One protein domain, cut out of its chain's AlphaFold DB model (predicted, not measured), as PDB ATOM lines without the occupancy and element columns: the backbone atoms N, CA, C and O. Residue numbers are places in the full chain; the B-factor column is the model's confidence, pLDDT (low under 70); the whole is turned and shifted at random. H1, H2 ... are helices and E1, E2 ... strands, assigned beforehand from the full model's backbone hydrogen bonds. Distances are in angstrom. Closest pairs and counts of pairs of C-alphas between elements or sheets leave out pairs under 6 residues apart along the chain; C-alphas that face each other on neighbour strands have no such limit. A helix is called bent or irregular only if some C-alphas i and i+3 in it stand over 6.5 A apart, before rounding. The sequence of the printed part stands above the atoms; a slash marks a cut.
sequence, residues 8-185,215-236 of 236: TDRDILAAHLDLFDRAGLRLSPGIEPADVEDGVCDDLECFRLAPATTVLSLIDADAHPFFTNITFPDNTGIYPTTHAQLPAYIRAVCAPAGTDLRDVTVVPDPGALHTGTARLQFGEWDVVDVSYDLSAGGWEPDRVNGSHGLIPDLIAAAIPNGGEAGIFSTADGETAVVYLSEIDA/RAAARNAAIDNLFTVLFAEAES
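Overview. This is residues 8 to 185 and 215 to 236 of the 236 residues of an uncharacterized protein of Corynebacterium sp. HMSC074A01 (UniProt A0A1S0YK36). Four layers follow one another along the long axis: a cluster of crossed helices H1, H2, H3, H4 and H7 at one end, the strand hairpin E4 and E5 in the middle, then helices H5 and H6, and the strongly twisted sheet E1 E2 E3 at the other end. The printed part has 200 residues with seven named helices and five named strands, in the order H1 H2 H3 H4 H5 E1 E2 E3 H6 E4 E5 H7; its class is mixed. Both sheets are antiparallel. The whole is compact, with a radius of gyration of the C-alphas of 17.5 A, and elongated, spanning 59 by 34 by 34 A.

Arrangement. Start at H1, residues 8 to 23: its residues 12 to 16 alone touch the hub H4, residues 51 to 56, the closest C-alphas, of His 16 and Ala 52, being 6.5 A apart. H2, residues 33 to 42, only just touches H4, with 3 pairs of C-alphas within 8 A, the closest those of Val 40 and Val 55. H3, residues 44 to 49, and H4 touch only at the corner, closest at C-alphas 47 and 54. H7, residues 215 to 234, touches H1 at a steep tilt of 52 degrees, opposite ways, closest at C-alphas 23 and 223, 4.9 A; it touches H4 too, closest at C-alphas 53 and 230. Next find the hairpin of E4, residues 164 to 169, and E5, residues 175 to 180, with N 164 and O 180 within hydrogen-bond range at 2.9 A. E1, E2 and E3, residues 101 to 108, 115 to 122 and 126 to 133, form a meander, each strand the antiparallel neighbour of the one before; N 105 and O 119 are 2.9 A apart, N 118 and O 130 2.8 A. H5, residues 86 to 97, and H6, residues 150 to 158, lie on the same face of this sheet, two layers, at heights of 7.4 and 8.1 A. Every O i to N i+4 pair is within hydrogen-bond range in H1, H2, H3, H4, H6 and H7, and 6 of 8 in H5.

Along the chain. Find C-alpha 8 at (225.935, 270.406, 176.393); from there H1 runs 22.6 A. E1, E2 and E3 measure 20.2, 22.3 and 23.1 A. H5 is irregular, with C-alphas 93 and 96 7.0 A apart. H7 runs 28.4 A to C-alpha 234 at (232.103, 256.608, 192.252).

Size, cuts and confidence. The C-alphas farthest apart, of Thr 8 and Gly 111, are 59.3 A apart. Residues 186 to 214 are cut out, leaving 13.4 A between C-alphas 185 and 215. The links H4 to H5 and E3 to H6 are long. The pLDDT is under 70 at 27 residues, among them 136 to 149.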
ATOM      1  N   THR A   8     225.286 271.682 176.079       93.75
ATOM      2  CA  THR A   8     225.935 270.406 176.393       93.75
ATOM      3  C   THR A   8     225.429 269.808 177.704       93.75
ATOM      4  O   THR A   8     225.148 268.617 177.746       93.75
ATOM      5  N   ASP A   9     225.268 270.616 178.758       94.75
ATOM      6  CA  ASP A   9     224.771 270.116 180.048       94.75
ATOM      7  C   ASP A   9     223.336 269.563 179.917       94.75
ATOM      8  O   ASP A   9     223.026 268.512 180.471       94.75
ATOM      9  N   ARG A  10     222.473 270.221 179.124       93.56
ATOM     10  CA  ARG A  10     221.106 269.735 178.853       93.56
ATOM     11  C   ARG A  10     221.095 268.440 178.049       93.56
ATOM     12  O   ARG A  10     220.300 267.555 178.350       93.56
ATOM     13  N   ASP A  11     221.971 268.316 177.055       94.50
ATOM     14  CA  ASP A  11     222.095 267.088 176.263       94.50
ATOM     15  C   ASP A  11     222.555 265.910 177.142       94.50
ATOM     16  O   ASP A  11     222.025 264.803 177.025       94.50
ATOM     17  N   ILE A  12     223.497 266.154 178.066       94.50
ATOM     18  CA  ILE A  12     223.953 265.166 179.055       94.50
ATOM     19  C   ILE A  12     222.807 264.778 179.992       94.50
ATOM     20  O   ILE A  12     222.570 263.585 180.188       94.50
ATOM     21  N   LEU A  13     222.076 265.752 180.542       95.19
ATOM     22  CA  LEU A  13     220.955 265.489 181.445       95.19
ATOM     23  C   LEU A  13     219.864 264.662 180.752       95.19
ATOM     24  O   LEU A  13     219.427 263.645 181.284       95.19
ATOM     25  N   ALA A  14     219.478 265.042 179.533       94.25
ATOM     26  CA  ALA A  14     218.478 264.316 178.754       94.25
ATOM     27  C   ALA A  14     218.905 262.867 178.465       94.25
ATOM     28  O   ALA A  14     218.085 261.953 178.564       94.25
ATOM     29  N   ALA A  15     220.185 262.637 178.150       93.94
ATOM     30  CA  ALA A  15     220.714 261.294 177.923       93.94
ATOM     31  C   ALA A  15     220.667 260.417 179.188       93.94
ATOM     32  O   ALA A  15     220.343 259.232 179.094       93.94
ATOM     33  N   HIS A  16     220.954 260.988 180.362       94.50
ATOM     34  CA  HIS A  16     220.880 260.265 181.635       94.50
ATOM     35  C   HIS A  16     219.438 259.983 182.047       94.50
ATOM     36  O   HIS A  16     219.133 258.855 182.418       94.50
ATOM     37  N   LEU A  17     218.526 260.947 181.900       93.56
ATOM     38  CA  LEU A  17     217.102 260.726 182.170       93.56
ATOM     39  C   LEU A  17     216.509 259.625 181.276       93.56
ATOM     40  O   LEU A  17     215.756 258.782 181.761       93.56
ATOM     41  N   ASP A  18     216.892 259.576 179.996       91.31
ATOM     42  CA  ASP A  18     216.508 258.485 179.091       91.31
ATOM     43  C   ASP A  18     217.116 257.133 179.509       91.31
ATOM     44  O   ASP A  18     216.434 256.106 179.475       91.31
ATOM     45  N   LEU A  19     218.383 257.106 179.939       91.94
ATOM     46  CA  LEU A  19     219.007 255.897 180.488       91.94
ATOM     47  C   LEU A  19     218.259 255.402 181.735       91.94
ATOM     48  O   LEU A  19     217.966 254.209 181.835       91.94
ATOM     49  N   PHE A  20     217.927 256.306 182.656       92.50
ATOM     50  CA  PHE A  20     217.225 255.984 183.894       92.50
ATOM     51  C   PHE A  20     215.823 255.440 183.624       92.50
ATOM     52  O   PHE A  20     215.454 254.403 184.180       92.50
ATOM     53  N   ASP A  21     215.070 256.063 182.715       90.00
ATOM     54  CA  ASP A  21     213.751 255.563 182.322       90.00
ATOM     55  C   ASP A  21     213.836 254.159 181.701       90.00
ATOM     56  O   ASP A  21     213.064 253.265 182.070       90.00
ATOM     57  N   ARG A  22     214.821 253.924 180.821       88.50
ATOM     58  CA  ARG A  22     215.065 252.606 180.209       88.50
ATOM     59  C   ARG A  22     215.492 251.540 181.219       88.50
ATOM     60  O   ARG A  22     215.121 250.378 181.044       88.50
ATOM     61  N   ALA A  23     216.239 251.915 182.255       87.69
ATOM     62  CA  ALA A  23     216.594 251.037 183.372       87.69
ATOM     63  C   ALA A  23     215.411 250.792 184.333       87.69
ATOM     64  O   ALA A  23     215.428 249.840 185.116       87.69
ATOM     65  N   GLY A  24     214.340 251.585 184.222       87.06
ATOM     66  CA  GLY A  24     213.113 251.434 184.999       87.06
ATOM     67  C   GLY A  24     213.048 252.304 186.252       87.06
ATOM     68  O   GLY A  24     212.159 252.083 187.071       87.06
ATOM     69  N   LEU A  25     213.938 253.289 186.404       89.81
ATOM     70  CA  LEU A  25     213.835 254.265 187.483       89.81
ATOM     71  C   LEU A  25     212.659 255.209 187.232       89.81
ATOM     72  O   LEU A  25     212.346 255.570 186.092       89.81
ATOM     73  N   ARG A  26     211.985 255.608 188.309       89.00
ATOM     74  CA  ARG A  26     210.804 256.473 188.250       89.00
ATOM     75  C   ARG A  26     210.970 257.669 189.166       89.00
ATOM     76  O   ARG A  26     211.293 257.492 190.341       89.00
ATOM     77  N   LEU A  27     210.690 258.854 188.625       91.88
ATOM     78  CA  LEU A  27     210.570 260.071 189.420       91.88
ATOM     79  C   LEU A  27     209.460 259.916 190.465       91.88
ATOM     80  O   LEU A  27     208.430 259.278 190.217       91.88
ATOM     81  N   SER A  28     209.694 260.497 191.633       92.31
ATOM     82  CA  SER A  28     208.737 260.569 192.726       92.31
ATOM     83  C   SER A  28     207.485 261.346 192.301       92.31
ATOM     84  O   SER A  28     207.574 262.278 191.498       92.31
ATOM     85  N   PRO A  29     206.288 260.971 192.793       90.81
ATOM     86  CA  PRO A  29     205.064 261.691 192.463       90.81
ATOM     87  C   PRO A  29     205.184 263.184 192.783       90.81
ATOM     88  O   PRO A  29     205.455 263.549 193.921       90.81
ATOM     89  N   GLY A  30     204.934 264.030 191.785       90.31
ATOM     90  CA  GLY A  30     205.023 265.486 191.925       90.31
ATOM     91  C   GLY A  30     206.373 266.090 191.536       90.31
ATOM     92  O   GLY A  30     206.440 267.307 191.475       90.31
ATOM     93  N   ILE A  31     207.388 265.272 191.225       93.19
ATOM     94  CA  ILE A  31     208.657 265.738 190.656       93.19
ATOM     95  C   ILE A  31     208.535 265.821 189.132       93.19
ATOM     96  O   ILE A  31     208.245 264.829 188.453       93.19
ATOM     97  N   GLU A  32     208.756 267.012 188.594       91.12
ATOM     98  CA  GLU A  32     208.776 267.319 187.170       91.12
ATOM     99  C   GLU A  32     210.222 267.373 186.638       91.12
ATOM    100  O   GLU A  32     211.167 267.607 187.390       91.12
ATOM    101  N   PRO A  33     210.446 267.216 185.317       88.56
ATOM    102  CA  PRO A  33     211.781 267.380 184.734       88.56
ATOM    103  C   PRO A  33     212.423 268.746 185.019       88.56
ATOM    104  O   PRO A  33     213.643 268.836 185.096       88.56
ATOM    105  N   ALA A  34     211.611 269.794 185.191       89.81
ATOM    106  CA  ALA A  34     212.094 271.121 185.560       89.81
ATOM    107  C   ALA A  34     212.698 271.144 186.974       89.81
ATOM    108  O   ALA A  34     213.718 271.793 187.169       89.81
ATOM    109  N   ASP A  35     212.139 270.382 187.921       94.00
ATOM    110  CA  ASP A  35     212.702 270.269 189.271       94.00
ATOM    111  C   ASP A  35     214.076 269.589 189.227       94.00
ATOM    112  O   ASP A  35     214.997 269.992 189.932       94.00
ATOM    113  N   VAL A  36     214.246 268.589 188.352       93.56
ATOM    114  CA  VAL A  36     215.549 267.945 188.116       93.56
ATOM    115  C   VAL A  36     216.553 268.947 187.545       93.56
ATOM    116  O   VAL A  36     217.695 268.988 187.996       93.56
ATOM    117  N   GLU A  37     216.153 269.755 186.558       92.94
ATOM    118  CA  GLU A  37     217.015 270.806 186.002       92.94
ATOM    119  C   GLU A  37     217.438 271.822 187.069       92.94
ATOM    120  O   GLU A  37     218.611 272.197 187.110       92.94
ATOM    121  N   ASP A  38     216.507 272.234 187.930       92.06
ATOM    122  CA  ASP A  38     216.774 273.167 189.023       92.06
ATOM    123  C   ASP A  38     217.726 272.547 190.060       92.06
ATOM    124  O   ASP A  38     218.748 273.156 190.375       92.06
ATOM    125  N   GLY A  39     217.488 271.303 190.490       91.31
ATOM    126  CA  GLY A  39     218.377 270.593 191.420       91.31
ATOM    127  C   GLY A  39     219.788 270.382 190.860       91.31
ATOM    128  O   GLY A  39     220.780 270.555 191.560       91.31
ATOM    129  N   VAL A  40     219.917 270.102 189.560       92.81
ATOM    130  CA  VAL A  40     221.230 270.053 188.897       92.81
ATOM    131  C   VAL A  40     221.899 271.432 188.858       92.81
ATOM    132  O   VAL A  40     223.126 271.521 188.899       92.81
ATOM    133  N   CYS A  41     221.133 272.519 188.738       92.31
ATOM    134  CA  CYS A  41     221.699 273.868 188.753       92.31
ATOM    135  C   CYS A  41     222.260 274.251 190.125       92.31
ATOM    136  O   CYS A  41     223.222 275.026 190.162       92.31
ATOM    137  N   ASP A  42     221.692 273.715 191.206       89.31
ATOM    138  CA  ASP A  42     222.191 273.924 192.565       89.31
ATOM    139  C   ASP A  42     223.597 273.315 192.737       89.31
ATOM    140  O   ASP A  42     224.488 274.006 193.236       89.31
ATOM    141  N   ASP A  43     223.847 272.126 192.169       86.38
ATOM    142  CA  ASP A  43     225.137 271.412 192.233       86.38
ATOM    143  C   ASP A  43     225.792 271.191 190.853       86.38
ATOM    144  O   ASP A  43     226.290 270.115 190.504       86.38
ATOM    145  N   LEU A  44     225.830 272.251 190.035       92.06
ATOM    146  CA  LEU A  44     226.258 272.166 188.630       92.06
ATOM    147  C   LEU A  44     227.706 271.681 188.437       92.06
ATOM    148  O   LEU A  44     228.032 271.077 187.411       92.06
ATOM    149  N   GLU A  45     228.604 271.980 189.378       90.38
ATOM    150  CA  GLU A  45     229.990 271.498 189.315       90.38
ATOM    151  C   GLU A  45     230.064 269.983 189.535       90.38
ATOM    152  O   GLU A  45     230.724 269.298 188.751       90.38
ATOM    153  N   CYS A  46     229.322 269.461 190.516       88.12
ATOM    154  CA  CYS A  46     229.197 268.029 190.775       88.12
ATOM    155  C   CYS A  46     228.576 267.309 189.576       88.12
ATOM    156  O   CYS A  46     229.138 266.327 189.093       88.12
ATOM    157  N   PHE A  47     227.509 267.869 188.995       92.75
ATOM    158  CA  PHE A  47     226.873 267.299 187.805       92.75
ATOM    159  C   PHE A  47     227.826 267.175 186.616       92.75
ATOM    160  O   PHE A  47     227.770 266.202 185.874       92.75
ATOM    161  N   ARG A  48     228.723 268.142 186.407       93.00
ATOM    162  CA  ARG A  48     229.688 268.077 185.296       93.00
ATOM    163  C   ARG A  48     230.800 267.054 185.514       93.00
ATOM    164  O   ARG A  48     231.428 266.656 184.534       93.00
ATOM    165  N   LEU A  49     231.067 266.681 186.763       90.56
ATOM    166  CA  LEU A  49     232.062 265.673 187.127       90.56
ATOM    167  C   LEU A  49     231.462 264.267 187.106       90.56
ATOM    168  O   LEU A  49     232.030 263.379 186.480       90.56
ATOM    169  N   ALA A  50     230.303 264.104 187.741       89.75
ATOM    170  CA  ALA A  50     229.609 262.836 187.897       89.75
ATOM    171  C   ALA A  50     228.098 263.018 187.638       89.75
ATOM    172  O   ALA A  50     227.307 263.155 188.580       89.75
ATOM    173  N   PRO A  51     227.683 263.107 186.357       92.00
ATOM    174  CA  PRO A  51     226.297 263.379 185.997       92.00
ATOM    175  C   PRO A  51     225.307 262.358 186.556       92.00
ATOM    176  O   PRO A  51     224.239 262.747 187.033       92.00
ATOM    177  N   ALA A  52     225.628 261.062 186.485       92.06
ATOM    178  CA  ALA A  52     224.681 260.029 186.870       92.06
ATOM    179  C   ALA A  52     224.474 260.005 188.384       92.06
ATOM    180  O   ALA A  52     223.328 260.045 188.840       92.06
ATOM    181  N   THR A  53     225.561 259.984 189.160       90.44
ATOM    182  CA  THR A  53     225.460 259.981 190.624       90.44
ATOM    183  C   THR A  53     224.835 261.274 191.128       90.44
ATOM    184  O   THR A  53     223.976 261.200 191.999       90.44
ATOM    185  N   THR A  54     225.146 262.436 190.540       92.19
ATOM    186  CA  THR A  54     224.560 263.720 190.961       92.19
ATOM    187  C   THR A  54     223.046 263.740 190.754       92.19
ATOM    188  O   THR A  54     222.310 264.037 191.691       92.19
ATOM    189  N   VAL A  55     222.544 263.349 189.574       94.31
ATOM    190  CA  VAL A  55     221.090 263.347 189.314       94.31
ATOM    191  C   VAL A  55     220.353 262.336 190.197       94.31
ATOM    192  O   VAL A  55     219.268 262.637 190.693       94.31
ATOM    193  N   LEU A  56     220.919 261.146 190.427       93.25
ATOM    194  CA  LEU A  56     220.305 260.154 191.321       93.25
ATOM    195  C   LEU A  56     220.391 260.533 192.804       93.25
ATOM    196  O   LEU A  56     219.673 259.940 193.608       93.25
ATOM    197  N   SER A  57     221.235 261.506 193.155       91.25
ATOM    198  CA  SER A  57     221.405 262.001 194.525       91.25
ATOM    199  C   SER A  57     220.460 263.149 194.883       91.25
ATOM    200  O   SER A  57     220.420 263.556 196.039       91.25
ATOM    201  N   LEU A  58     219.693 263.670 193.918       92.50
ATOM    202  CA  LEU A  58     218.801 264.802 194.154       92.50
ATOM    203  C   LEU A  58     217.699 264.460 195.166       92.50
ATOM    204  O   LEU A  58     217.019 263.429 195.064       92.50
ATOM    205  N   ILE A  59     217.499 265.383 196.105       90.88
ATOM    206  CA  ILE A  59     216.459 265.350 197.134       90.88
ATOM    207  C   ILE A  59     215.631 266.636 197.098       90.88
ATOM    208  O   ILE A  59     216.112 267.690 196.688       90.88
ATOM    209  N   ASP A  60     214.376 266.552 197.532       88.94
ATOM    210  CA  ASP A  60     213.524 267.725 197.708       88.94
ATOM    211  C   ASP A  60     213.847 268.486 199.006       88.94
ATOM    212  O   ASP A  60     214.685 268.085 199.818       88.94
ATOM    213  N   ALA A  61     213.162 269.611 199.213       85.00
ATOM    214  CA  ALA A  61     213.341 270.450 200.398       85.00
ATOM    215  C   ALA A  61     212.985 269.746 201.726       85.00
ATOM    216  O   ALA A  61     213.399 270.211 202.789       85.00
ATOM    217  N   ASP A  62     212.232 268.646 201.666       84.19
ATOM    218  CA  ASP A  62     211.850 267.809 202.803       84.19
ATOM    219  C   ASP A  62     212.758 266.562 202.935       84.19
ATOM    220  O   ASP A  62     212.474 265.671 203.738       84.19
ATOM    221  N   ALA A  63     213.874 266.519 202.192       84.12
ATOM    222  CA  ALA A  63     214.850 265.431 202.130       84.12
ATOM    223  C   ALA A  63     214.314 264.106 201.550       84.12
ATOM    224  O   ALA A  63     214.828 263.026 201.861       84.12
ATOM    225  N   HIS A  64     213.302 264.159 200.680       87.69
ATOM    226  CA  HIS A  64     212.856 262.983 199.936       87.69
ATOM    227  C   HIS A  64     213.605 262.835 198.603       87.69
ATOM    228  O   HIS A  64     213.740 263.813 197.870       87.69
ATOM    229  N   PRO A  65     214.020 261.613 198.223       91.56
ATOM    230  CA  PRO A  65     214.636 261.358 196.925       91.56
ATOM    231  C   PRO A  65     213.734 261.742 195.746       91.56
ATOM    232  O   PRO A  65     212.539 261.416 195.714       91.56
ATOM    233  N   PHE A  66     214.334 262.318 194.704       94.31
ATOM    234  CA  PHE A  66     213.641 262.604 193.443       94.31
ATOM    235  C   PHE A  66     213.212 261.344 192.693       94.31
ATOM    236  O   PHE A  66     212.301 261.408 191.871       94.31
ATOM    237  N   PHE A  67     213.828 260.196 192.978       93.00
ATOM    238  CA  PHE A  67     213.485 258.908 192.387       93.00
ATOM    239  C   PHE A  67     212.934 257.949 193.441       93.00
ATOM    240  O   PHE A  67     213.583 257.666 194.443       93.00
ATOM    241  N   THR A  68     211.780 257.345 193.153       91.12
ATOM    242  CA  THR A  68     211.105 256.378 194.047       91.12
ATOM    243  C   THR A  68     211.917 255.118 194.338       91.12
ATOM    244  O   THR A  68     211.621 254.405 195.289       91.12
ATOM    245  N   ASN A  69     212.909 254.835 193.497       92.06
ATOM    246  CA  ASN A  69     213.765 253.655 193.540       92.06
ATOM    247  C   ASN A  69     215.050 253.865 194.353       92.06
ATOM    248  O   ASN A  69     215.844 252.932 194.474       92.06
ATOM    249  N   ILE A  70     215.271 255.080 194.863       90.44
ATOM    250  CA  ILE A  70     216.476 255.469 195.591       90.44
ATOM    251  C   ILE A  70     216.158 255.613 197.080       90.44
ATOM    252  O   ILE A  70     215.082 256.067 197.465       90.44
ATOM    253  N   THR A  71     217.112 255.246 197.927       88.75
ATOM    254  CA  THR A  71     217.150 255.647 199.337       88.75
ATOM    255  C   THR A  71     218.565 256.034 199.729       88.75
ATOM    256  O   THR A  71     219.533 255.516 199.167       88.75
ATOM    257  N   PHE A  72     218.667 256.918 200.714       86.25
ATOM    258  CA  PHE A  72     219.918 257.363 201.318       86.25
ATOM    259  C   PHE A  72     219.929 256.886 202.770       86.25
ATOM    260  O   PHE A  72     219.408 257.589 203.640       86.25
ATOM    261  N   PRO A  73     220.455 255.681 203.062       76.00
ATOM    262  CA  PRO A  73     220.446 255.120 204.413       76.00
ATOM    263  C   PRO A  73     220.993 256.077 205.477       76.00
ATOM    264  O   PRO A  73     220.432 256.166 206.574       76.00
ATOM    265  N   ASP A  74     222.037 256.824 205.117       69.81
ATOM    266  CA  ASP A  74     222.753 257.747 205.998       69.81
ATOM    267  C   ASP A  74     221.989 259.063 206.219       69.81
ATOM    268  O   ASP A  74     222.081 259.664 207.291       69.81
ATOM    269  N   ASN A  75     221.166 259.470 205.248       62.28
ATOM    270  CA  ASN A  75     220.429 260.736 205.251       62.28
ATOM    271  C   ASN A  75     218.948 260.576 205.654       62.28
ATOM    272  O   ASN A  75     218.171 261.525 205.655       62.28
ATOM    273  N   THR A  76     218.536 259.376 206.086       59.28
ATOM    274  CA  THR A  76     217.176 259.145 206.617       59.28
ATOM    275  C   THR A  76     216.863 259.953 207.886       59.28
ATOM    276  O   THR A  76     215.721 259.959 208.341       59.28
ATOM    277  N   GLY A  77     217.872 260.555 208.531       56.62
ATOM    278  CA  GLY A  77     217.756 261.169 209.859       56.62
ATOM    279  C   GLY A  77     217.496 260.161 210.992       56.62
ATOM    280  O   GLY A  77     217.340 260.553 212.149       56.62
ATOM    281  N   ILE A  78     217.448 258.860 210.678       58.16
ATOM    282  CA  ILE A  78     217.089 257.760 211.581       58.16
ATOM    283  C   ILE A  78     218.155 256.667 211.462       58.16
ATOM    284  O   ILE A  78     217.847 255.495 211.269       58.16
ATOM    285  N   TYR A  79     219.431 257.027 211.581       72.69
ATOM    286  CA  TYR A  79     220.465 256.013 211.762       72.69
ATOM    287  C   TYR A  79     220.191 255.286 213.095       72.69
ATOM    288  O   TYR A  79     220.164 255.935 214.154       72.69
ATOM    289  N   PRO A  80     219.861 253.980 213.081       78.38
ATOM    290  CA  PRO A  80     219.296 253.331 214.252       78.38
ATOM    291  C   PRO A  80     220.386 253.140 215.310       78.38
ATOM    292  O   PRO A  80     221.304 252.343 215.165       78.38
ATOM    293  N   THR A  81     220.252 253.844 216.431       79.38
ATOM    294  CA  THR A  81     221.117 253.682 217.618       79.38
ATOM    295  C   THR A  81     220.434 252.862 218.713       79.38
ATOM    296  O   THR A  81     221.061 252.454 219.691       79.38
ATOM    297  N   THR A  82     219.137 252.591 218.547       85.69
ATOM    298  CA  THR A  82     218.304 251.835 219.485       85.69
ATOM    299  C   THR A  82     217.406 250.838 218.754       85.69
ATOM    300  O   THR A  82     216.982 251.071 217.621       85.69
ATOM    301  N   HIS A  83     217.021 249.753 219.433       88.62
ATOM    302  CA  HIS A  83     216.101 248.750 218.878       88.62
ATOM    303  C   HIS A  83     214.745 249.330 218.446       88.62
ATOM    304  O   HIS A  83     214.127 248.831 217.513       88.62
ATOM    305  N   ALA A  84     214.287 250.401 219.102       88.88
ATOM    306  CA  ALA A  84     213.012 251.045 218.794       88.88
ATOM    307  C   ALA A  84     213.012 251.784 217.442       88.88
ATOM    308  O   ALA A  84     211.947 251.990 216.867       88.88
ATOM    309  N   GLN A  85     214.184 252.175 216.931       87.88
ATOM    310  CA  GLN A  85     214.324 252.877 215.648       87.88
ATOM    311  C   GLN A  85     214.371 251.919 214.451       87.88
ATOM    312  O   GLN A  85     214.004 252.309 213.343       87.88
ATOM    313  N   LEU A  86     214.771 250.660 214.671       89.31
ATOM    314  CA  LEU A  86     214.957 249.666 213.612       89.31
ATOM    315  C   LEU A  86     213.725 249.460 212.721       89.31
ATOM    316  O   LEU A  86     213.901 249.465 211.507       89.31
ATOM    317  N   PRO A  87     212.484 249.330 213.235       92.25
ATOM    318  CA  PRO A  87     211.335 249.110 212.361       92.25
ATOM    319  C   PRO A  87     211.107 250.240 211.354       92.25
ATOM    320  O   PRO A  87     210.771 249.971 210.204       92.25
ATOM    321  N   ALA A  88     211.298 251.498 211.766       89.12
ATOM    322  CA  ALA A  88     211.149 252.648 210.877       89.12
ATOM    323  C   ALA A  88     212.287 252.705 209.851       89.12
ATOM    324  O   ALA A  88     212.026 252.858 208.659       89.12
ATOM    325  N   TYR A  89     213.526 252.500 210.304       88.25
ATOM    326  CA  TYR A  89     214.705 252.469 209.441       88.25
ATOM    327  C   TYR A  89     214.620 251.369 208.375       88.25
ATOM    328  O   TYR A  89     214.756 251.640 207.187       88.25
ATOM    329  N   ILE A  90     214.302 250.136 208.779       91.06
ATOM    330  CA  ILE A  90     214.160 248.990 207.873       91.06
ATOM    331  C   ILE A  90     213.093 249.266 206.811       91.06
ATOM    332  O   ILE A  90     213.310 248.989 205.632       91.06
ATOM    333  N   ARG A  91     211.954 249.849 207.205       91.38
ATOM    334  CA  ARG A  91     210.900 250.232 206.257       91.38
ATOM    335  C   ARG A  91     211.384 251.293 205.273       91.38
ATOM    336  O   ARG A  91     211.114 251.143 204.088       91.38
ATOM    337  N   ALA A  92     212.114 252.308 205.731       87.94
ATOM    338  CA  ALA A  92     212.669 253.343 204.860       87.94
ATOM    339  C   ALA A  92     213.695 252.781 203.858       87.94
ATOM    340  O   ALA A  92     213.691 253.166 202.692       87.94
ATOM    341  N   VAL A  93     214.534 251.834 204.287       88.19
ATOM    342  CA  VAL A  93     215.534 251.187 203.422       88.19
ATOM    343  C   VAL A  93     214.886 250.256 202.396       88.19
ATOM    344  O   VAL A  93     215.330 250.216 201.252       88.19
ATOM    345  N   CYS A  94     213.846 249.510 202.785       89.75
ATOM    346  CA  CYS A  94     213.206 248.516 201.915       89.75
ATOM    347  C   CYS A  94     212.123 249.109 200.999       89.75
ATOM    348  O   CYS A  94     211.834 248.529 199.957       89.75
ATOM    349  N   ALA A  95     211.504 250.238 201.364       88.50
ATOM    350  CA  ALA A  95     210.398 250.828 200.604       88.50
ATOM    351  C   ALA A  95     210.700 251.067 199.107       88.50
ATOM    352  O   ALA A  95     209.851 250.701 198.288       88.50
ATOM    353  N   PRO A  96     211.878 251.591 198.705       89.69
ATOM    354  CA  PRO A  96     212.188 251.823 197.291       89.69
ATOM    355  C   PRO A  96     212.308 250.542 196.456       89.69
ATOM    356  O   PRO A  96     212.191 250.593 195.232       89.69
ATOM    357  N   ALA A  97     212.495 249.377 197.091       88.00
ATOM    358  CA  ALA A  97     212.467 248.092 196.394       88.00
ATOM    359  C   ALA A  97     211.077 247.770 195.811       88.00
ATOM    360  O   ALA A  97     210.946 246.891 194.956       88.00
ATOM    361  N   GLY A  98     210.030 248.474 196.262       84.25
ATOM    362  CA  GLY A  98     208.655 248.288 195.800       84.25
ATOM    363  C   GLY A  98     208.022 246.984 196.285       84.25
ATOM    364  O   GLY A  98     206.998 246.554 195.749       84.25
ATOM    365  N   THR A  99     208.625 246.334 197.279       84.56
ATOM    366  CA  THR A  99     208.124 245.096 197.870       84.56
ATOM    367  C   THR A  99     207.207 245.352 199.056       84.56
ATOM    368  O   THR A  99     207.386 246.288 199.831       84.56
ATOM    369  N   ASP A 100     206.185 244.502 199.195       87.56
ATOM    370  CA  ASP A 100     205.161 244.613 200.240       87.56
ATOM    371  C   ASP A 100     205.714 244.152 201.599       87.56
ATOM    372  O   ASP A 100     205.455 243.029 202.029       87.56
ATOM    373  N   LEU A 101     206.519 244.988 202.263       91.69
ATOM    374  CA  LEU A 101     207.009 244.738 203.623       91.69
ATOM    375  C   LEU A 101     205.880 244.946 204.646       91.69
ATOM    376  O   LEU A 101     205.617 246.059 205.116       91.69
ATOM    377  N   ARG A 102     205.221 243.851 205.028       92.75
ATOM    378  CA  ARG A 102     204.058 243.869 205.921       92.75
ATOM    379  C   ARG A 102     204.451 244.058 207.374       92.75
ATOM    380  O   ARG A 102     203.962 244.982 208.030       92.75
ATOM    381  N   ASP A 103     205.366 243.232 207.863       95.00
ATOM    382  CA  ASP A 103     205.751 243.228 209.273       95.00
ATOM    383  C   ASP A 103     207.264 243.295 209.480       95.00
ATOM    384  O   ASP A 103     208.047 242.790 208.676       95.00
ATOM    385  N   VAL A 104     207.646 243.943 210.582       96.31
ATOM    386  CA  VAL A 104     209.023 244.039 211.064       96.31
ATOM    387  C   VAL A 104     209.009 243.789 212.564       96.31
ATOM    388  O   VAL A 104     208.594 244.647 213.344       96.31
ATOM    389  N   THR A 105     209.496 242.622 212.967       96.06
ATOM    390  CA  THR A 105     209.612 242.237 214.375       96.06
ATOM    391  C   THR A 105     211.078 242.248 214.793       96.06
ATOM    392  O   THR A 105     211.889 241.511 214.242       96.06
ATOM    393  N   VAL A 106     211.429 243.061 215.791       95.12
ATOM    394  CA  VAL A 106     212.796 243.157 216.329       95.12
ATOM    395  C   VAL A 106     212.927 242.279 217.568       95.12
ATOM    396  O   VAL A 106     212.161 242.425 218.522       95.12
ATOM    397  N   VAL A 107     213.913 241.384 217.562       95.00
ATOM    398  CA  VAL A 107     214.218 240.450 218.648       95.00
ATOM    399  C   VAL A 107     215.656 240.693 219.121       95.00
ATOM    400  O   VAL A 107     216.591 240.166 218.520       95.00
ATOM    401  N   PRO A 108     215.852 241.498 220.181       93.38
ATOM    402  CA  PRO A 108     217.167 241.715 220.774       93.38
ATOM    403  C   PRO A 108     217.773 240.443 221.361       93.38
ATOM    404  O   PRO A 108     217.056 239.634 221.958       93.38
ATOM    405  N   ASP A 109     219.098 240.318 221.289       91.06
ATOM    406  CA  ASP A 109     219.799 239.253 222.000       91.06
ATOM    407  C   ASP A 109     219.649 239.434 223.524       91.06
ATOM    408  O   ASP A 109     219.699 240.562 224.035       91.06
ATOM    409  N   PRO A 110     219.492 238.345 224.303       90.75
ATOM    410  CA  PRO A 110     219.348 238.438 225.751       90.75
ATOM    411  C   PRO A 110     220.514 239.183 226.412       90.75
ATOM    412  O   PRO A 110     221.653 238.722 226.413       90.75
ATOM    413  N   GLY A 111     220.215 240.329 227.027       87.56
ATOM    414  CA  GLY A 111     221.207 241.154 227.720       87.56
ATOM    415  C   GLY A 111     222.080 242.025 226.809       87.56
ATOM    416  O   GLY A 111     222.934 242.740 227.332       87.56
ATOM    417  N   ALA A 112     221.867 242.011 225.489       85.75
ATOM    418  CA  ALA A 112     222.563 242.895 224.562       85.75
ATOM    419  C   ALA A 112     221.819 244.226 224.379       85.75
ATOM    420  O   ALA A 112     220.590 244.281 224.325       85.75
ATOM    421  N   LEU A 113     222.584 245.313 224.264       83.31
ATOM    422  CA  LEU A 113     222.042 246.658 224.036       83.31
ATOM    423  C   LEU A 113     221.894 247.010 222.550       83.31
ATOM    424  O   LEU A 113     221.122 247.910 222.226       83.31
ATOM    425  N   HIS A 114     222.637 246.329 221.674       85.31
ATOM    426  CA  HIS A 114     222.822 246.750 220.283       85.31
ATOM    427  C   HIS A 114     222.708 245.619 219.258       85.31
ATOM    428  O   HIS A 114     222.766 245.904 218.070       85.31
ATOM    429  N   THR A 115     222.556 244.361 219.672       88.38
ATOM    430  CA  THR A 115     222.551 243.216 218.750       88.38
ATOM    431  C   THR A 115     221.253 242.432 218.841       88.38
ATOM    432  O   THR A 115     220.549 242.462 219.860       88.38
ATOM    433  N   GLY A 116     220.926 241.745 217.755       90.81
ATOM    434  CA  GLY A 116     219.782 240.853 217.687       90.81
ATOM    435  C   GLY A 116     219.416 240.505 216.253       90.81
ATOM    436  O   GLY A 116     220.229 240.599 215.330       90.81
ATOM    437  N   THR A 117     218.160 240.119 216.065       92.88
ATOM    438  CA  THR A 117     217.606 239.742 214.765       92.88
ATOM    439  C   THR A 117     216.329 240.523 214.483       92.88
ATOM    440  O   THR A 117     215.445 240.625 215.332       92.88
ATOM    441  N   ALA A 118     216.217 241.070 213.277       93.56
ATOM    442  CA  ALA A 118     214.982 241.604 212.733       93.56
ATOM    443  C   ALA A 118     214.342 240.555 211.816       93.56
ATOM    444  O   ALA A 118     214.951 240.109 210.847       93.56
ATOM    445  N   ARG A 119     213.103 240.171 212.114       95.44
ATOM    446  CA  ARG A 119     212.278 239.318 211.262       95.44
ATOM    447  C   ARG A 119     211.422 240.186 210.352       95.44
ATOM    448  O   ARG A 119     210.614 240.976 210.843       95.44
ATOM    449  N   LEU A 120     211.594 240.016 209.049       95.25
ATOM    450  CA  LEU A 120     210.928 240.775 207.995       95.25
ATOM    451  C   LEU A 120     209.920 239.875 207.291       95.25
ATOM    452  O   LEU A 120     210.280 238.779 206.865       95.25
ATOM    453  N   GLN A 121     208.677 240.330 207.154       94.25
ATOM    454  CA  GLN A 121     207.659 239.629 206.375       94.25
ATOM    455  C   GLN A 121     207.345 240.406 205.097       94.25
ATOM    456  O   GLN A 121     206.744 241.481 205.154       94.25
ATOM    457  N   PHE A 122     207.701 239.829 203.955       88.94
ATOM    458  CA  PHE A 122     207.344 240.325 202.633       88.94
ATOM    459  C   PHE A 122     206.142 239.549 202.087       88.94
ATOM    460  O   PHE A 122     206.100 238.316 202.080       88.94
ATOM    461  N   GLY A 123     205.120 240.274 201.637       87.19
ATOM    462  CA  GLY A 123     203.854 239.676 201.241       87.19
ATOM    463  C   GLY A 123     203.247 238.824 202.361       87.19
ATOM    464  O   GLY A 123     203.381 239.117 203.547       87.19
ATOM    465  N   GLU A 124     202.520 237.772 201.995       85.50
ATOM    466  CA  GLU A 124     201.832 236.930 202.978       85.50
ATOM    467  C   GLU A 124     202.732 235.837 203.576       85.50
ATOM    468  O   GLU A 124     202.576 235.503 204.751       85.50
ATOM    469  N   TRP A 125     203.687 235.304 202.807       85.75
ATOM    470  CA  TRP A 125     204.377 234.054 203.149       85.75
ATOM    471  C   TRP A 125     205.897 234.169 203.258       85.75
ATOM    472  O   TRP A 125     206.506 233.303 203.886       85.75
ATOM    473  N   ASP A 126     206.511 235.201 202.678       88.44
ATOM    474  CA  ASP A 126     207.966 235.290 202.609       88.44
ATOM    475  C   ASP A 126     208.497 235.944 203.885       88.44
ATOM    476  O   ASP A 126     208.201 237.099 204.186       88.44
ATOM    477  N   VAL A 127     209.262 235.183 204.667       91.69
ATOM    478  CA  VAL A 127     209.855 235.645 205.925       91.69
ATOM    479  C   VAL A 127     211.366 235.508 205.846       91.69
ATOM    480  O   VAL A 127     211.876 234.434 205.528       91.69
ATOM    481  N   VAL A 128     212.071 236.589 206.168       91.50
ATOM    482  CA  VAL A 128     213.534 236.657 206.188       91.50
ATOM    483  C   VAL A 128     213.985 237.172 207.547       91.50
ATOM    484  O   VAL A 128     213.441 238.147 208.060       91.50
ATOM    485  N   ASP A 129     214.977 236.510 208.133       92.25
ATOM    486  CA  ASP A 129     215.607 236.935 209.380       92.25
ATOM    487  C   ASP A 129     216.939 237.626 209.046       92.25
ATOM    488  O   ASP A 129     217.804 237.033 208.403       92.25
ATOM    489  N   VAL A 130     217.093 238.877 209.480       90.19
ATOM    490  CA  VAL A 130     218.276 239.717 209.252       90.19
ATOM    491  C   VAL A 130     218.940 240.014 210.589       90.19
ATOM    492  O   VAL A 130     218.297 240.511 211.517       90.19
ATOM    493  N   SER A 131     220.226 239.701 210.713       89.12
ATOM    494  CA  SER A 131     220.990 240.053 211.912       89.12
ATOM    495  C   SER A 131     221.294 241.550 211.915       89.12
ATOM    496  O   SER A 131     221.512 242.141 210.861       89.12
ATOM    497  N   TYR A 132     221.334 242.177 213.088       85.88
ATOM    498  CA  TYR A 132     221.749 243.574 213.208       85.88
ATOM    499  C   TYR A 132     222.760 243.766 214.336       85.88
ATOM    500  O   TYR A 132     222.737 243.067 215.353       85.88
ATOM    501  N   ASP A 133     223.614 244.774 214.163       85.50
ATOM    502  CA  ASP A 133     224.510 245.289 215.192       85.50
ATOM    503  C   ASP A 133     224.559 246.822 215.117       85.50
ATOM    504  O   ASP A 133     225.014 247.408 214.136       85.50
ATOM    505  N   LEU A 134     224.062 247.481 216.163       81.31
ATOM    506  CA  LEU A 134     223.977 248.938 216.266       81.31
ATOM    507  C   LEU A 134     225.228 249.562 216.903       81.31
ATOM    508  O   LEU A 134     225.256 250.772 217.107       81.31
ATOM    509  N   SER A 135     226.262 248.782 217.241       75.19
ATOM    510  CA  SER A 135     227.481 249.312 217.872       75.19
ATOM    511  C   SER A 135     228.310 250.200 216.932       75.19
ATOM    512  O   SER A 135     228.939 251.151 217.395       75.19
ATOM    513  N   ALA A 136     228.225 249.960 215.621       65.00
ATOM    514  CA  ALA A 136     228.678 250.861 214.554       65.00
ATOM    515  C   ALA A 136     227.509 251.657 213.923       65.00
ATOM    516  O   ALA A 136     227.627 252.232 212.844       65.00
ATOM    517  N   GLY A 137     226.352 251.651 214.594       58.47
ATOM    518  CA  GLY A 137     225.050 252.155 214.151       58.47
ATOM    519  C   GLY A 137     224.458 251.484 212.904       58.47
ATOM    520  O   GLY A 137     223.576 252.035 212.259       58.47
ATOM    521  N   GLY A 138     224.876 250.255 212.600       55.59
ATOM    522  CA  GLY A 138     224.273 249.429 211.549       55.59
ATOM    523  C   GLY A 138     225.039 249.404 210.225       55.59
ATOM    524  O   GLY A 138     224.818 248.499 209.423       55.59
ATOM    525  N   TRP A 139     225.980 250.322 210.002       51.91
ATOM    526  CA  TRP A 139     226.885 250.298 208.856       51.91
ATOM    527  C   TRP A 139     228.160 249.532 209.197       51.91
ATOM    528  O   TRP A 139     229.019 250.006 209.940       51.91
ATOM    529  N   GLU A 140     228.306 248.345 208.622       53.06
ATOM    530  CA  GLU A 140     229.594 247.667 208.549       53.06
ATOM    531  C   GLU A 140     229.805 247.174 207.115       53.06
ATOM    532  O   GLU A 140     229.133 246.236 206.682       53.06
ATOM    533  N   PRO A 141     230.719 247.799 206.353       41.84
ATOM    534  CA  PRO A 141     231.012 247.375 204.988       41.84
ATOM    535  C   PRO A 141     231.810 246.063 204.934       41.84
ATOM    536  O   PRO A 141     231.928 245.475 203.864       41.84
ATOM    537  N   ASP A 142     232.349 245.580 206.061       41.28
ATOM    538  CA  ASP A 142     233.239 244.420 206.070       41.28
ATOM    539  C   ASP A 142     233.249 243.710 207.439       41.28
ATOM    540  O   ASP A 142     233.912 244.149 208.383       41.28
ATOM    541  N   ARG A 143     232.522 242.588 207.572       43.34
ATOM    542  CA  ARG A 143     232.808 241.602 208.627       43.34
ATOM    543  C   ARG A 143     233.573 240.427 208.044       43.34
ATOM    544  O   ARG A 143     233.058 239.617 207.271       43.34
ATOM    545  N   VAL A 144     234.783 240.259 208.566       35.09
ATOM    546  CA  VAL A 144     235.540 239.006 208.576       35.09
ATOM    547  C   VAL A 144     234.696 237.951 209.303       35.09
ATOM    548  O   VAL A 144     234.765 237.881 210.525       35.09
ATOM    549  N   ASN A 145     233.833 237.229 208.571       34.47
ATOM    550  CA  ASN A 145     233.174 235.938 208.894       34.47
ATOM    551  C   ASN A 145     231.896 235.659 208.065       34.47
ATOM    552  O   ASN A 145     231.173 234.714 208.371       34.47
ATOM    553  N   GLY A 146     231.610 236.422 207.003       38.94
ATOM    554  CA  GLY A 146     230.532 236.088 206.059       38.94
ATOM    555  C   GLY A 146     229.120 236.530 206.468       38.94
ATOM    556  O   GLY A 146     228.166 236.089 205.838       38.94
ATOM    557  N   SER A 147     228.976 237.390 207.484       40.16
ATOM    558  CA  SER A 147     227.766 238.208 207.672       40.16
ATOM    559  C   SER A 147     227.952 239.525 206.920       40.16
ATOM    560  O   SER A 147     228.966 240.190 207.141       40.16
ATOM    561  N   HIS A 148     227.017 239.914 206.057       52.53
ATOM    562  CA  HIS A 148     227.053 241.253 205.477       52.53
ATOM    563  C   HIS A 148     226.553 242.278 206.520       52.53
ATOM    564  O   HIS A 148     225.926 241.902 207.511       52.53
ATOM    565  N   GLY A 149     226.893 243.564 206.375       69.00
ATOM    566  CA  GLY A 149     226.329 244.618 207.231       69.00
ATOM    567  C   GLY A 149     224.801 244.703 207.101       69.00
ATOM    568  O   GLY A 149     224.226 244.156 206.159       69.00
ATOM    569  N   LEU A 150     224.138 245.433 208.011       80.31
ATOM    570  CA  LEU A 150     222.669 245.523 208.039       80.31
ATOM    571  C   LEU A 150     222.095 245.958 206.683       80.31
ATOM    572  O   LEU A 150     221.154 245.346 206.198       80.31
ATOM    573  N   ILE A 151     222.668 246.986 206.048       82.94
ATOM    574  CA  ILE A 151     222.173 247.491 204.758       82.94
ATOM    575  C   ILE A 151     222.243 246.440 203.641       82.94
ATOM    576  O   ILE A 151     221.198 246.165 203.054       82.94
ATOM    577  N   PRO A 152     223.396 245.812 203.348       81.75
ATOM    578  CA  PRO A 152     223.457 244.708 202.393       81.75
ATOM    579  C   PRO A 152     222.446 243.579 202.649       81.75
ATOM    580  O   PRO A 152     221.818 243.108 201.700       81.75
ATOM    581  N   ASP A 153     222.249 243.170 203.909       86.06
ATOM    582  CA  ASP A 153     221.279 242.122 204.250       86.06
ATOM    583  C   ASP A 153     219.830 242.584 204.015       86.06
ATOM    584  O   ASP A 153     219.003 241.815 203.521       86.06
ATOM    585  N   LEU A 154     219.515 243.851 204.310       88.06
ATOM    586  CA  LEU A 154     218.209 244.444 204.004       88.06
ATOM    587  C   LEU A 154     217.965 244.541 202.497       88.06
ATOM    588  O   LEU A 154     216.870 244.214 202.047       88.06
ATOM    589  N   ILE A 155     218.976 244.930 201.716       87.12
ATOM    590  CA  ILE A 155     218.904 244.965 200.249       87.12
ATOM    591  C   ILE A 155     218.610 243.562 199.713       87.12
ATOM    592  O   ILE A 155     217.671 243.378 198.941       87.12
ATOM    593  N   ALA A 156     219.369 242.558 200.160       85.50
ATOM    594  CA  ALA A 156     219.170 241.171 199.753       85.50
ATOM    595  C   ALA A 156     217.780 240.642 200.145       85.50
ATOM    596  O   ALA A 156     217.150 239.928 199.365       85.50
ATOM    597  N   ALA A 157     217.274 241.014 201.325       87.81
ATOM    598  CA  ALA A 157     215.938 240.636 201.777       87.81
ATOM    599  C   ALA A 157     214.821 241.329 200.975       87.81
ATOM    600  O   ALA A 157     213.793 240.712 200.695       87.81
ATOM    601  N   ALA A 158     215.015 242.596 200.600       86.81
ATOM    602  CA  ALA A 158     214.012 243.416 199.926       86.81
ATOM    603  C   ALA A 158     213.846 243.099 198.431       86.81
ATOM    604  O   ALA A 158     212.861 243.541 197.836       86.81
ATOM    605  N   ILE A 159     214.766 242.339 197.829       81.94
ATOM    606  CA  ILE A 159     214.764 241.990 196.403       81.94
ATOM    607  C   ILE A 159     214.330 240.526 196.206       81.94
ATOM    608  O   ILE A 159     215.154 239.610 196.223       81.94
ATOM    609  N   PRO A 160     213.037 240.250 195.976       62.03
ATOM    610  CA  PRO A 160     212.572 238.918 195.642       62.03
ATOM    611  C   PRO A 160     213.063 238.552 194.241       62.03
ATOM    612  O   PRO A 160     212.997 239.366 193.323       62.03
ATOM    613  N   ASN A 161     213.537 237.309 194.108       58.31
ATOM    614  CA  ASN A 161     213.986 236.626 192.887       58.31
ATOM    615  C   ASN A 161     213.785 237.422 191.577       58.31
ATOM    616  O   ASN A 161     212.720 237.329 190.963       58.31
ATOM    617  N   GLY A 162     214.816 238.161 191.150       61.81
ATOM    618  CA  GLY A 162     214.890 238.788 189.822       61.81
ATOM    619  C   GLY A 162     215.165 240.294 189.790       61.81
ATOM    620  O   GLY A 162     215.466 240.806 188.721       61.81
ATOM    621  N   GLY A 163     215.082 241.015 190.912       75.44
ATOM    622  CA  GLY A 163     215.516 242.419 190.951       75.44
ATOM    623  C   GLY A 163     217.032 242.576 191.103       75.44
ATOM    624  O   GLY A 163     217.739 241.634 191.462       75.44
ATOM    625  N   GLU A 164     217.513 243.788 190.863       85.25
ATOM    626  CA  GLU A 164     218.907 244.187 191.040       85.25
ATOM    627  C   GLU A 164     218.975 245.411 191.953       85.25
ATOM    628  O   GLU A 164     218.056 246.229 191.979       85.25
ATOM    629  N   ALA A 165     220.059 245.547 192.704       87.56
ATOM    630  CA  ALA A 165     220.351 246.773 193.426       87.56
ATOM    631  C   ALA A 165     221.843 247.056 193.419       87.56
ATOM    632  O   ALA A 165     222.662 246.138 193.376       87.56
ATOM    633  N   GLY A 166     222.169 248.341 193.489       84.75
ATOM    634  CA  GLY A 166     223.536 248.817 193.611       84.75
ATOM    635  C   GLY A 166     223.655 249.812 194.749       84.75
ATOM    636  O   GLY A 166     222.723 250.562 195.037       84.75
ATOM    637  N   ILE A 167     224.821 249.801 195.379       86.25
ATOM    638  CA  ILE A 167     225.242 250.808 196.346       86.25
ATOM    639  C   ILE A 167     226.272 251.678 195.634       86.25
ATOM    640  O   ILE A 167     227.202 251.142 195.032       86.25
ATOM    641  N   PHE A 168     226.108 252.995 195.688       84.06
ATOM    642  CA  PHE A 168     227.062 253.947 195.124       84.06
ATOM    643  C   PHE A 168     227.240 255.138 196.066       84.06
ATOM    644  O   PHE A 168     226.394 255.398 196.924       84.06
ATOM    645  N   SER A 169     228.354 255.847 195.909       82.50
ATOM    646  CA  SER A 169     228.607 257.095 196.625       82.50
ATOM    647  C   SER A 169     228.047 258.271 195.831       82.50
ATOM    648  O   SER A 169     228.263 258.365 194.621       82.50
ATOM    649  N   THR A 170     227.318 259.157 196.505       79.38
ATOM    650  CA  THR A 170     226.888 260.439 195.941       79.38
ATOM    651  C   THR A 170     228.093 261.364 195.766       79.38
ATOM    652  O   THR A 170     229.157 261.128 196.345       79.38
ATOM    653  N   ALA A 171     227.934 262.441 194.991       70.94
ATOM    654  CA  ALA A 171     228.995 263.435 194.807       70.94
ATOM    655  C   ALA A 171     229.460 264.072 196.136       70.94
ATOM    656  O   ALA A 171     230.632 264.420 196.278       70.94
ATOM    657  N   ASP A 172     228.573 264.135 197.132       71.00
ATOM    658  CA  ASP A 172     228.862 264.669 198.468       71.00
ATOM    659  C   ASP A 172     229.428 263.613 199.436       71.00
ATOM    660  O   ASP A 172     229.706 263.902 200.602       71.00
ATOM    661  N   GLY A 173     229.630 262.382 198.957       72.50
ATOM    662  CA  GLY A 173     230.191 261.274 199.727       72.50
ATOM    663  C   GLY A 173     229.182 260.530 200.604       72.50
ATOM    664  O   GLY A 173     229.600 259.727 201.439       72.50
ATOM    665  N   GLU A 174     227.880 260.764 200.429       78.25
ATOM    666  CA  GLU A 174     226.834 259.976 201.088       78.25
ATOM    667  C   GLU A 174     226.652 258.620 200.398       78.25
ATOM    668  O   GLU A 174     226.953 258.449 199.216       78.25
ATOM    669  N   THR A 175     226.125 257.637 201.126       82.19
ATOM    670  CA  THR A 175     225.742 256.356 200.530       82.19
ATOM    671  C   THR A 175     224.331 256.441 199.958       82.19
ATOM    672  O   THR A 175     223.373 256.727 200.681       82.19
ATOM    673  N   ALA A 176     224.180 256.075 198.689       87.12
ATOM    674  CA  ALA A 176     222.890 255.859 198.053       87.12
ATOM    675  C   ALA A 176     222.703 254.388 197.663       87.12
ATOM    676  O   ALA A 176     223.646 253.684 197.290       87.12
ATOM    677  N   VAL A 177     221.456 253.925 197.733       89.75
ATOM    678  CA  VAL A 177     221.046 252.595 197.275       89.75
ATOM    679  C   VAL A 177     219.997 252.760 196.190       89.75
ATOM    680  O   VAL A 177     218.974 253.406 196.413       89.75
ATOM    681  N   VAL A 178     220.231 252.138 195.035       91.19
ATOM    682  CA  VAL A 178     219.268 252.059 193.932       91.19
ATOM    683  C   VAL A 178     218.682 250.661 193.832       91.19
ATOM    684  O   VAL A 178     219.425 249.683 193.813       91.19
ATOM    685  N   TYR A 179     217.356 250.570 193.724       90.56
ATOM    686  CA  TYR A 179     216.627 249.320 193.517       90.56
ATOM    687  C   TYR A 179     215.963 249.277 192.142       90.56
ATOM    688  O   TYR A 179     215.139 250.122 191.794       90.56
ATOM    689  N   LEU A 180     216.258 248.233 191.377       86.75
ATOM    690  CA  LEU A 180     215.758 248.011 190.026       86.75
ATOM    691  C   LEU A 180     214.957 246.708 190.010       86.75
ATOM    692  O   LEU A 180     215.503 245.608 189.955       86.75
ATOM    693  N   SER A 181     213.632 246.812 190.065       72.31
ATOM    694  CA  SER A 181     212.742 245.647 190.060       72.31
ATOM    695  C   SER A 181     212.252 245.319 188.648       72.31
ATOM    696  O   SER A 181     212.045 246.216 187.831       72.31
ATOM    697  N   GLU A 182     212.031 244.033 188.338       64.69
ATOM    698  CA  GLU A 182     211.467 243.578 187.047       64.69
ATOM    699  C   GLU A 182     210.010 244.007 186.802       64.69
ATOM    700  O   GLU A 182     209.370 243.504 185.877       64.69
ATOM    701  N   ILE A 183     209.432 244.883 187.626       52.69
ATOM    702  CA  ILE A 183     207.993 245.121 187.599       52.69
ATOM    703  C   ILE A 183     207.632 245.988 186.388       52.69
ATOM    704  O   ILE A 183     207.537 247.212 186.453       52.69
ATOM    705  N   ASP A 184     207.345 245.302 185.283       43.50
ATOM    706  CA  ASP A 184     206.382 245.741 184.284       43.50
ATOM    707  C   ASP A 184     205.082 246.074 185.029       43.50
ATOM    708  O   ASP A 184     204.328 245.193 185.466       43.50
ATOM    709  N   ALA A 185     204.816 247.368 185.185       38.88
ATOM    710  CA  ALA A 185     203.521 247.880 185.588       38.88
ATOM    711  C   ALA A 185     202.461 247.397 184.575       38.88
ATOM    712  O   ALA A 185     202.251 248.012 183.532       38.88
ATOM    713  N   ARG A 215     212.121 243.983 174.701       77.50
ATOM    714  CA  ARG A 215     212.061 245.049 175.720       77.50
ATOM    715  C   ARG A 215     212.829 244.673 176.982       77.50
ATOM    716  O   ARG A 215     213.599 245.490 177.469       77.50
ATOM    717  N   ALA A 216     212.678 243.437 177.456       77.56
ATOM    718  CA  ALA A 216     213.439 242.931 178.595       77.56
ATOM    719  C   ALA A 216     214.953 242.980 178.332       77.56
ATOM    720  O   ALA A 216     215.704 243.468 179.164       77.56
ATOM    721  N   ALA A 217     215.404 242.564 177.142       77.69
ATOM    722  CA  ALA A 217     216.823 242.624 176.788       77.69
ATOM    723  C   ALA A 217     217.358 244.068 176.732       77.69
ATOM    724  O   ALA A 217     218.464 244.331 177.194       77.69
ATOM    725  N   ALA A 218     216.570 245.004 176.190       80.00
ATOM    726  CA  ALA A 218     216.936 246.420 176.143       80.00
ATOM    727  C   ALA A 218     217.016 247.048 177.543       80.00
ATOM    728  O   ALA A 218     217.933 247.823 177.803       80.00
ATOM    729  N   ARG A 219     216.089 246.688 178.439       81.69
ATOM    730  CA  ARG A 219     216.113 247.099 179.846       81.69
ATOM    731  C   ARG A 219     217.347 246.556 180.557       81.69
ATOM    732  O   ARG A 219     218.071 247.339 181.148       81.69
ATOM    733  N   ASN A 220     217.631 245.260 180.451       81.38
ATOM    734  CA  ASN A 220     218.791 244.665 181.124       81.38
ATOM    735  C   ASN A 220     220.103 245.302 180.641       81.38
ATOM    736  O   ASN A 220     220.935 245.672 181.454       81.38
ATOM    737  N   ALA A 221     220.235 245.565 179.336       83.06
ATOM    738  CA  ALA A 221     221.380 246.309 178.816       83.06
ATOM    739  C   ALA A 221     221.461 247.752 179.360       83.06
ATOM    740  O   ALA A 221     222.553 248.283 179.533       83.06
ATOM    741  N   ALA A 222     220.326 248.411 179.612       83.62
ATOM    742  CA  ALA A 222     220.302 249.728 180.247       83.62
ATOM    743  C   ALA A 222     220.715 249.660 181.725       83.62
ATOM    744  O   ALA A 222     221.433 250.544 182.176       83.62
ATOM    745  N   ILE A 223     220.319 248.609 182.445       83.19
ATOM    746  CA  ILE A 223     220.732 248.360 183.831       83.19
ATOM    747  C   ILE A 223     222.244 248.109 183.909       83.19
ATOM    748  O   ILE A 223     222.931 248.778 184.677       83.19
ATOM    749  N   ASP A 224     222.778 247.239 183.048       83.00
ATOM    750  CA  ASP A 224     224.221 246.974 182.963       83.00
ATOM    751  C   ASP A 224     225.011 248.267 182.695       83.00
ATOM    752  O   ASP A 224     226.027 248.550 183.338       83.00
ATOM    753  N   ASN A 225     224.525 249.088 181.755       86.81
ATOM    754  CA  ASN A 225     225.134 250.380 181.444       86.81
ATOM    755  C   ASN A 225     225.040 251.354 182.621       86.81
ATOM    756  O   ASN A 225     226.019 252.037 182.908       86.81
ATOM    757  N   LEU A 226     223.892 251.415 183.300       88.38
ATOM    758  CA  LEU A 226     223.696 252.264 184.470       88.38
ATOM    759  C   LEU A 226     224.709 251.920 185.558       88.38
ATOM    760  O   LEU A 226     225.433 252.803 186.005       88.38
ATOM    761  N   PHE A 227     224.817 250.648 185.943       86.88
ATOM    762  CA  PHE A 227     225.780 250.237 186.960       86.88
ATOM    763  C   PHE A 227     227.224 250.485 186.527       86.88
ATOM    764  O   PHE A 227     228.021 250.964 187.328       86.88
ATOM    765  N   THR A 228     227.553 250.254 185.255       88.19
ATOM    766  CA  THR A 228     228.884 250.582 184.722       88.19
ATOM    767  C   THR A 228     229.216 252.066 184.896       88.19
ATOM    768  O   THR A 228     230.325 252.394 185.309       88.19
ATOM    769  N   VAL A 229     228.267 252.960 184.599       86.56
ATOM    770  CA  VAL A 229     228.449 254.409 184.761       86.56
ATOM    771  C   VAL A 229     228.565 254.784 186.238       86.56
ATOM    772  O   VAL A 229     229.519 255.461 186.607       86.56
ATOM    773  N   LEU A 230     227.657 254.301 187.093       85.19
ATOM    774  CA  LEU A 230     227.657 254.629 188.523       85.19
ATOM    775  C   LEU A 230     228.953 254.204 189.216       85.19
ATOM    776  O   LEU A 230     229.508 254.972 189.995       85.19
ATOM    777  N   PHE A 231     229.460 253.006 188.921       82.19
ATOM    778  CA  PHE A 231     230.711 252.538 189.514       82.19
ATOM    779  C   PHE A 231     231.932 253.279 188.965       82.19
ATOM    780  O   PHE A 231     232.863 253.533 189.720       82.19
ATOM    781  N   ALA A 232     231.924 253.679 187.691       83.50
ATOM    782  CA  ALA A 232     233.007 254.483 187.129       83.50
ATOM    783  C   ALA A 232     233.070 255.894 187.739       83.50
ATOM    784  O   ALA A 232     234.162 256.399 187.983       83.50
ATOM    785  N   GLU A 233     231.917 256.518 187.990       84.94
ATOM    786  CA  GLU A 233     231.824 257.847 188.610       84.94
ATOM    787  C   GLU A 233     232.113 257.827 190.120       84.94
ATOM    788  O   GLU A 233     232.636 258.796 190.659       84.94
ATOM    789  N   ALA A 234     231.812 256.731 190.821       70.94
ATOM    790  CA  ALA A 234     232.103 256.608 192.252       70.94
ATOM    791  C   ALA A 234     233.605 256.408 192.562       70.94
ATOM    792  O   ALA A 234     234.026 256.579 193.705       70.94
ATOM    793  N   GLU A 235     234.413 256.022 191.569       71.06
ATOM    794  CA  GLU A 235     235.860 255.794 191.706       71.06
ATOM    795  C   GLU A 235     236.728 257.010 191.314       71.06
ATOM    796  O   GLU A 235     237.951 256.966 191.494       71.06
ATOM    797  N   SER A 236     236.126 258.069 190.757       58.88
ATOM    798  CA  SER A 236     236.812 259.265 190.230       58.88
ATOM    799  C   SER A 236     236.937 260.404 191.234       58.88
ATOM    800  O   SER A 236     238.023 261.033 191.250       58.88
TER     801      SER A 236